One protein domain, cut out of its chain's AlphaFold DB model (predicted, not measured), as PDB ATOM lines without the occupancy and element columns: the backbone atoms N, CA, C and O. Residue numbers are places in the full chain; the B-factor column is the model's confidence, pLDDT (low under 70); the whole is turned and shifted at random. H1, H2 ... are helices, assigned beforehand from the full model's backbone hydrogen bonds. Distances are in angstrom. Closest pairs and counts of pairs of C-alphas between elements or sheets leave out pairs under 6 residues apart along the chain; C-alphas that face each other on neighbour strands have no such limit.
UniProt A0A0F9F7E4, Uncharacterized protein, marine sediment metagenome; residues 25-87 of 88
ATOM      1  N   HIS A  25     127.199 164.178 108.724       98.06
ATOM      2  CA  HIS A  25     127.981 163.307 109.601       98.06
ATOM      3  C   HIS A  25     127.691 163.581 111.083       98.06
ATOM      4  O   HIS A  25     127.402 162.652 111.840       98.06
ATOM      5  N   HIS A  26     127.740 164.849 111.501       98.44
ATOM      6  CA  HIS A  26     127.502 165.215 112.900       98.44
ATOM      7  C   HIS A  26     126.053 165.024 113.321       98.44
ATOM      8  O   HIS A  26     125.814 164.524 114.415       98.44
ATOM      9  N   ILE A  27     125.090 165.321 112.448       98.44
ATOM     10  CA  ILE A  27     123.671 165.049 112.708       98.44
ATOM     11  C   ILE A  27     123.434 163.555 112.932       98.44
ATOM     12  O   ILE A  27     122.763 163.188 113.895       98.44
ATOM     13  N   ALA A  28     124.017 162.690 112.097       98.19
ATOM     14  CA  ALA A  28     123.910 161.244 112.272       98.19
ATOM     15  C   ALA A  28     124.516 160.796 113.612       98.19
ATOM     16  O   ALA A  28     123.897 160.031 114.347       98.19
ATOM     17  N   LYS A  29     125.690 161.326 113.986       98.56
ATOM     18  CA  LYS A  29     126.298 161.057 115.300       98.56
ATOM     19  C   LYS A  29     125.428 161.542 116.458       98.56
ATOM     20  O   LYS A  29     125.288 160.819 117.442       98.56
ATOM     21  N   SER A  30     124.826 162.723 116.349       98.44
ATOM     22  CA  SER A  30     123.889 163.240 117.348       98.44
ATOM     23  C   SER A  30     122.653 162.351 117.482       98.44
ATOM     24  O   SER A  30     122.262 162.050 118.606       98.44
ATOM     25  N   ALA A  31     122.075 161.884 116.370       98.25
ATOM     26  CA  ALA A  31     120.951 160.950 116.385       98.25
ATOM     27  C   ALA A  31     121.316 159.648 117.120       98.25
ATOM     28  O   ALA A  31     120.595 159.252 118.029       98.25
ATOM     29  N   THR A  32     122.484 159.061 116.835       98.12
ATOM     30  CA  THR A  32     122.969 157.865 117.545       98.12
ATOM     31  C   THR A  32     123.171 158.106 119.043       98.12
ATOM     32  O   THR A  32     122.836 157.252 119.856       98.12
ATOM     33  N   LEU A  33     123.703 159.265 119.452       98.56
ATOM     34  CA  LEU A  33     123.841 159.588 120.879       98.56
ATOM     35  C   LEU A  33     122.476 159.663 121.578       98.56
ATOM     36  O   LEU A  33     122.337 159.204 122.714       98.56
ATOM     37  N   ILE A  34     121.469 160.205 120.892       98.12
ATOM     38  CA  ILE A  34     120.091 160.246 121.384       98.12
ATOM     39  C   ILE A  34     119.519 158.826 121.476       98.12
ATOM     40  O   ILE A  34     118.992 158.473 122.525       98.12
ATOM     41  N   GLU A  35     119.675 157.990 120.447       97.69
ATOM     42  CA  GLU A  35     119.241 156.580 120.457       97.69
ATOM     43  C   GLU A  35     119.863 155.802 121.621       97.69
ATOM     44  O   GLU A  35     119.153 155.097 122.338       97.69
ATOM     45  N   VAL A  36     121.166 155.979 121.875       97.75
ATOM     46  CA  VAL A  36     121.864 155.357 123.012       97.75
ATOM     47  C   VAL A  36     121.267 155.820 124.338       97.75
ATOM     48  O   VAL A  36     121.027 154.994 125.218       97.75
ATOM     49  N   SER A  37     120.998 157.119 124.487       97.75
ATOM     50  CA  SER A  37     120.372 157.659 125.698       97.75
ATOM     51  C   SER A  37     118.944 157.139 125.891       97.75
ATOM     52  O   SER A  37     118.554 156.828 127.013       97.75
ATOM     53  N   LEU A  38     118.158 157.051 124.819       97.19
ATOM     54  CA  LEU A  38     116.771 156.583 124.845       97.19
ATOM     55  C   LEU A  38     116.684 155.075 125.110       97.19
ATOM     56  O   LEU A  38     115.811 154.631 125.850       97.19
ATOM     57  N   SER A  39     117.647 154.302 124.604       96.94
ATOM     58  CA  SER A  39     117.751 152.853 124.825       96.94
ATOM     59  C   SER A  39     117.970 152.457 126.290       96.94
ATOM     60  O   SER A  39     117.784 151.297 126.663       96.94
ATOM     61  N   GLN A  40     118.384 153.406 127.135       96.31
ATOM     62  CA  GLN A  40     118.556 153.200 128.576       96.31
ATOM     63  C   GLN A  40     117.246 153.351 129.361       96.31
ATOM     64  O   GLN A  40     117.201 153.010 130.543       96.31
ATOM     65  N   LEU A  41     116.180 153.860 128.736       96.25
ATOM     66  CA  LEU A  41     114.893 154.036 129.399       96.25
ATOM     67  C   LEU A  41     114.226 152.677 129.669       96.25
ATOM     68  O   LEU A  41     114.289 151.785 128.820       96.25
ATOM     69  N   PRO A  42     113.516 152.515 130.804       96.50
ATOM     70  CA  PRO A  42     112.772 151.288 131.088       96.50
ATOM     71  C   PRO A  42     111.770 150.930 129.984       96.50
ATOM     72  O   PRO A  42     111.719 149.782 129.565       96.50
ATOM     73  N   ALA A  43     111.057 151.930 129.450       94.94
ATOM     74  CA  ALA A  43     110.073 151.752 128.380       94.94
ATOM     75  C   ALA A  43     110.678 151.228 127.063       94.94
ATOM     76  O   ALA A  43     109.972 150.633 126.256       94.94
ATOM     77  N   PHE A  44     111.987 151.408 126.843       96.75
ATOM     78  CA  PHE A  44     112.646 150.838 125.671       96.75
ATOM     79  C   PHE A  44     112.789 149.311 125.774       96.75
ATOM     80  O   PHE A  44     112.821 148.622 124.758       96.75
ATOM     81  N   GLN A  45     112.841 148.744 126.989       94.19
ATOM     82  CA  GLN A  45     112.984 147.291 127.157       94.19
ATOM     83  C   GLN A  45     111.781 146.516 126.605       94.19
ATOM     84  O   GLN A  45     111.948 145.378 126.179       94.19
ATOM     85  N   ASP A  46     110.606 147.148 126.546       94.81
ATOM     86  CA  ASP A  46     109.378 146.550 126.012       94.81
ATOM     87  C   ASP A  46     109.377 146.443 124.476       94.81
ATOM     88  O   ASP A  46     108.628 145.650 123.901       94.81
ATOM     89  N   VAL A  47     110.207 147.247 123.802       96.00
ATOM     90  CA  VAL A  47     110.313 147.296 122.333       96.00
ATOM     91  C   VAL A  47     111.619 146.709 121.799       96.00
ATOM     92  O   VAL A  47     111.736 146.483 120.597       96.00
ATOM     93  N   LYS A  48     112.583 146.436 122.683       95.06
ATOM     94  CA  LYS A  48     113.922 145.971 122.330       95.06
ATOM     95  C   LYS A  48     113.899 144.642 121.562       95.06
ATOM     96  O   LYS A  48     113.297 143.665 122.008       95.06
ATOM     97  N   GLY A  49     114.628 144.580 120.451       94.62
ATOM     98  CA  GLY A  49     114.721 143.429 119.550       94.62
ATOM     99  C   GLY A  49     113.667 143.398 118.439       94.62
ATOM    100  O   GLY A  49     113.666 142.459 117.645       94.62
ATOM    101  N   ASP A  50     112.782 144.396 118.368       96.69
ATOM    102  CA  ASP A  50     111.832 144.595 117.270       96.69
ATOM    103  C   ASP A  50     112.153 145.917 116.562       96.69
ATOM    104  O   ASP A  50     111.709 146.981 116.990       96.69
ATOM    105  N   ASP A  51     112.907 145.842 115.459       95.00
ATOM    106  CA  ASP A  51     113.411 147.006 114.712       95.00
ATOM    107  C   ASP A  51     112.328 148.057 114.418       95.00
ATOM    108  O   ASP A  51     112.577 149.260 114.486       95.00
ATOM    109  N   LYS A  52     111.097 147.622 114.112       96.00
ATOM    110  CA  LYS A  52     109.993 148.542 113.796       96.00
ATOM    111  C   LYS A  52     109.503 149.278 115.033       96.00
ATOM    112  O   LYS A  52     109.148 150.454 114.937       96.00
ATOM    113  N   LYS A  53     109.438 148.595 116.176       96.50
ATOM    114  CA  LYS A  53     109.019 149.211 117.439       96.50
ATOM    115  C   LYS A  53     110.121 150.071 118.039       96.50
ATOM    116  O   LYS A  53     109.802 151.123 118.581       96.50
ATOM    117  N   GLU A  54     111.385 149.677 117.903       96.75
ATOM    118  CA  GLU A  54     112.525 150.515 118.288       96.75
ATOM    119  C   GLU A  54     112.545 151.815 117.476       96.75
ATOM    120  O   GLU A  54     112.602 152.906 118.045       96.75
ATOM    121  N   GLU A  55     112.402 151.725 116.150       95.31
ATOM    122  CA  GLU A  55     112.341 152.905 115.284       95.31
ATOM    123  C   GLU A  55     111.140 153.800 115.629       95.31
ATOM    124  O   GLU A  55     111.276 155.025 115.685       95.31
ATOM    125  N   ALA A  56     109.965 153.211 115.882       96.81
ATOM    126  CA  ALA A  56     108.783 153.955 116.311       96.81
ATOM    127  C   ALA A  56     109.020 154.672 117.649       96.81
ATOM    128  O   ALA A  56     108.736 155.864 117.748       96.81
ATOM    129  N   PHE A  57     109.615 153.984 118.628       97.50
ATOM    130  CA  PHE A  57     109.962 154.555 119.926       97.50
ATOM    131  C   PHE A  57     110.865 155.781 119.764       97.50
ATOM    132  O   PHE A  57     110.535 156.858 120.257       97.50
ATOM    133  N   PHE A  58     111.960 155.678 119.004       97.38
ATOM    134  CA  PHE A  58     112.838 156.828 118.759       97.38
ATOM    135  C   PHE A  58     112.107 157.973 118.054       97.38
ATOM    136  O   PHE A  58     112.255 159.135 118.442       97.38
ATOM    137  N   LYS A  59     111.271 157.663 117.056       95.75
ATOM    138  CA  LYS A  59     110.482 158.659 116.321       95.75
ATOM    139  C   LYS A  59     109.426 159.355 117.164       95.75
ATOM    140  O   LYS A  59     109.002 160.428 116.756       95.75
ATOM    141  N   GLU A  60     109.003 158.821 118.302       96.12
ATOM    142  CA  GLU A  60     108.084 159.512 119.216       96.12
ATOM    143  C   GLU A  60     108.786 160.591 120.058       96.12
ATOM    144  O   GLU A  60     108.133 161.496 120.581       96.12
ATOM    145  N   HIS A  61     110.120 160.560 120.154       96.88
ATOM    146  CA  HIS A  61     110.870 161.496 120.985       96.88
ATOM    147  C   HIS A  61     111.206 162.815 120.256       96.88
ATOM    148  O   HIS A  61     111.925 162.800 119.251       96.88
ATOM    149  N   PRO A  62     110.812 163.990 120.801       97.44
ATOM    150  CA  PRO A  62     110.961 165.280 120.114       97.44
ATOM    151  C   PRO A  62     112.394 165.645 119.707       97.44
ATOM    152  O   PRO A  62     112.608 166.234 118.652       97.44
ATOM    153  N   MET A  63     113.396 165.296 120.522       97.00
ATOM    154  CA  MET A  63     114.796 165.608 120.209       97.00
ATOM    155  C   MET A  63     115.309 164.782 119.023       97.00
ATOM    156  O   MET A  63     115.985 165.315 118.143       97.00
ATOM    157  N   TYR A  64     114.949 163.498 118.965       97.94
ATOM    158  CA  TYR A  64     115.291 162.636 117.836       97.94
ATOM    159  C   TYR A  64     114.602 163.118 116.554       97.94
ATOM    160  O   TYR A  64     115.252 163.260 115.515       97.94
ATOM    161  N   GLN A  65     113.314 163.469 116.643       97.94
ATOM    162  CA  GLN A  65     112.564 164.074 115.538       97.94
ATOM    163  C   GLN A  65     113.225 165.360 115.029       97.94
ATOM    164  O   GLN A  65     113.388 165.531 113.821       97.94
ATOM    165  N   ALA A  66     113.627 166.264 115.926       97.94
ATOM    166  CA  ALA A  66     114.247 167.531 115.551       97.94
ATOM    167  C   ALA A  66     115.582 167.323 114.816       97.94
ATOM    168  O   ALA A  66     115.802 167.907 113.752       97.94
ATOM    169  N   VAL A  67     116.451 166.456 115.345       98.00
ATOM    170  CA  VAL A  67     117.768 166.165 114.753       98.00
ATOM    171  C   VAL A  67     117.632 165.471 113.397       98.00
ATOM    172  O   VAL A  67     118.273 165.877 112.427       98.00
ATOM    173  N   THR A  68     116.759 164.471 113.289       97.50
ATOM    174  CA  THR A  68     116.523 163.768 112.017       97.50
ATOM    175  C   THR A  68     115.870 164.679 110.973       97.50
ATOM    176  O   THR A  68     116.279 164.664 109.811       97.50
ATOM    177  N   SER A  69     114.944 165.553 111.380       98.00
ATOM    178  CA  SER A  69     114.335 166.561 110.496       98.00
ATOM    179  C   SER A  69     115.358 167.566 109.966       98.00
ATOM    180  O   SER A  69     115.326 167.907 108.782       98.00
ATOM    181  N   LEU A  70     116.307 168.006 110.800       98.06
ATOM    182  CA  LEU A  70     117.415 168.855 110.353       98.06
ATOM    183  C   LEU A  70     118.266 168.144 109.288       98.06
ATOM    184  O   LEU A  70     118.601 168.748 108.268       98.06
ATOM    185  N   GLY A  71     118.564 166.857 109.490       98.06
ATOM    186  CA  GLY A  71     119.276 166.032 108.507       98.06
ATOM    187  C   GLY A  71     118.554 165.961 107.161       98.06
ATOM    188  O   GLY A  71     119.166 166.194 106.118       98.06
ATOM    189  N   LEU A  72     117.238 165.726 107.173       97.81
ATOM    190  CA  LEU A  72     116.406 165.724 105.960       97.81
ATOM    191  C   LEU A  72     116.408 167.088 105.245       97.81
ATOM    192  O   LEU A  72     116.479 167.153 104.012       97.81
ATOM    193  N   GLY A  73     116.371 168.182 106.009       98.06
ATOM    194  CA  GLY A  73     116.488 169.538 105.473       98.06
ATOM    195  C   GLY A  73     117.820 169.763 104.754       98.06
ATOM    196  O   GLY A  73     117.840 170.218 103.610       98.06
ATOM    197  N   LEU A  74     118.934 169.365 105.374       97.62
ATOM    198  CA  LEU A  74     120.262 169.476 104.765       97.62
ATOM    199  C   LEU A  74     120.423 168.609 103.515       97.62
ATOM    200  O   LEU A  74     120.966 169.089 102.524       97.62
ATOM    201  N   GLN A  75     119.895 167.385 103.505       97.38
ATOM    202  CA  GLN A  75     119.885 166.548 102.297       97.38
ATOM    203  C   GLN A  75     119.108 167.200 101.147       97.38
ATOM    204  O   GLN A  75     119.464 167.042  99.978       97.38
ATOM    205  N   THR A  76     118.039 167.932 101.460       96.94
ATOM    206  CA  THR A  76     117.285 168.687 100.453       96.94
ATOM    207  C   THR A  76     118.125 169.833  99.895       96.94
ATOM    208  O   THR A  76     118.208 169.983  98.676       96.94
ATOM    209  N   PHE A  77     118.805 170.597 100.755       95.12
ATOM    210  CA  PHE A  77     119.723 171.649 100.309       95.12
ATOM    211  C   PHE A  77     120.884 171.109  99.475       95.12
ATOM    212  O   PHE A  77     121.231 171.713  98.461       95.12
ATOM    213  N   ASP A  78     121.429 169.951  99.839       95.19
ATOM    214  CA  ASP A  78     122.515 169.324  99.090       95.19
ATOM    215  C   ASP A  78     122.091 168.940  97.671       95.19
ATOM    216  O   ASP A  78     122.761 169.270  96.693       95.19
ATOM    217  N   LYS A  79     120.903 168.337  97.527       94.81
ATOM    218  CA  LYS A  79     120.328 168.021  96.212       94.81
ATOM    219  C   LYS A  79     120.147 169.269  95.348       94.81
ATOM    220  O   LYS A  79     120.379 169.206  94.141       94.81
ATOM    221  N   LEU A  80     119.756 170.399  95.941       93.38
ATOM    222  CA  LEU A  80     119.642 171.673  95.223       93.38
ATOM    223  C   LEU A  80     121.016 172.194  94.778       93.38
ATOM    224  O   LEU A  80     121.162 172.602  93.626       93.38
ATOM    225  N   ALA A  81     122.024 172.138  95.654       91.06
ATOM    226  CA  ALA A  81     123.394 172.533  95.330       91.06
ATOM    227  C   ALA A  81     123.982 171.659  94.210       91.06
ATOM    228  O   ALA A  81     124.513 172.179  93.224       91.06
ATOM    229  N   LYS A  82     123.802 170.338  94.301       89.50
ATOM    230  CA  LYS A  82     124.199 169.385  93.261       89.50
ATOM    231  C   LYS A  82     123.474 169.637  91.940       89.50
ATOM    232  O   LYS A  82     124.107 169.649  90.892       89.50
ATOM    233  N   GLY A  83     122.180 169.954  91.983       91.19
ATOM    234  CA  GLY A  83     121.416 170.323  90.791       91.19
ATOM    235  C   GLY A  83     121.934 171.576  90.072       91.19
ATOM    236  O   GLY A  83     121.686 171.734  88.876       91.19
ATOM    237  N   ILE A  84     122.651 172.468  90.767       88.88
ATOM    238  CA  ILE A  84     123.385 173.579  90.141       88.88
ATOM    239  C   ILE A  84     124.717 173.075  89.581       88.88
ATOM    240  O   ILE A  84     125.025 173.357  88.425       88.88
ATOM    241  N   TYR A  85     125.476 172.303  90.364       84.19
ATOM    242  CA  TYR A  85     126.752 171.718  89.940       84.19
ATOM    243  C   TYR A  85     126.631 170.907  88.640       84.19
ATOM    244  O   TYR A  85     127.444 171.081  87.735       84.19
ATOM    245  N   ASP A  86     125.581 170.093  88.509       87.31
ATOM    246  CA  ASP A  86     125.323 169.246  87.338       87.31
ATOM    247  C   ASP A  86     125.021 170.057  86.061       87.31
ATOM    248  O   ASP A  86     125.149 169.549  84.947       87.31
ATOM    249  N   LYS A  87     124.631 171.331  86.205       88.06
ATOM    250  CA  LYS A  87     124.392 172.266  85.092       88.06
ATOM    251  C   LYS A  87     125.627 173.103  84.747       88.06
ATOM    252  O   LYS A  87     125.637 173.768  83.708       88.06
TER     253      LYS A  87
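Overview. This is residues 25 to 87 of the 88 residues of an uncharacterized protein of marine sediment metagenome (UniProt A0A0F9F7E4). Long helix H4 has H1 side by side with its first part, H3 crosswise at that end and short H2 near H3; residues 75 to 87 stick out as an arm. The printed part has 63 residues, with four helices in the order H1 to H4 and no named strand: all helix. It is loose, radius of gyration of the C-alphas 15.1 A, spanning 51 by 19 by 16 A.

Along the chain. Find C-alpha 62 at (110.961, 165.280, 120.114); H4 runs 34.7 A to C-alpha 85 at (126.752, 171.718, 89.940). H1 is residues 25 to 38, 20.1 A; H3, 51 to 60, 14.3 A; H2, 42 to 46, 7.7 A.

Arrangement. H4 touches H1 with residues 63 to 71 alone, at a shallow tilt of 16 degrees, opposite ways; the closest C-alphas, of Ala 31 and Tyr 64, are 6.1 A apart. H3 and H4 only just touch, only at the corner, with 3 pairs of C-alphas within 8 A, the closest those of Lys 59 and Gln 65, 5.9 A; they stand about perpendicular, 84 degrees. H2 is close to H3 but not clearly touching: the closest C-alphas, of Phe 44 and Phe 57, are 7.4 A apart. Every O i to N i+4 pair is within hydrogen-bond range in H1, H3 and H4; H2 has 0 of 1, and 1 of 2 O i to N i+3 pairs.

Size, cuts and confidence. The farthest C-alphas, of Pro 42 and Lys 87, are 51.9 A apart. The printed part has no cut, the three links are tight, and no printed residue is under 70 in pLDDT.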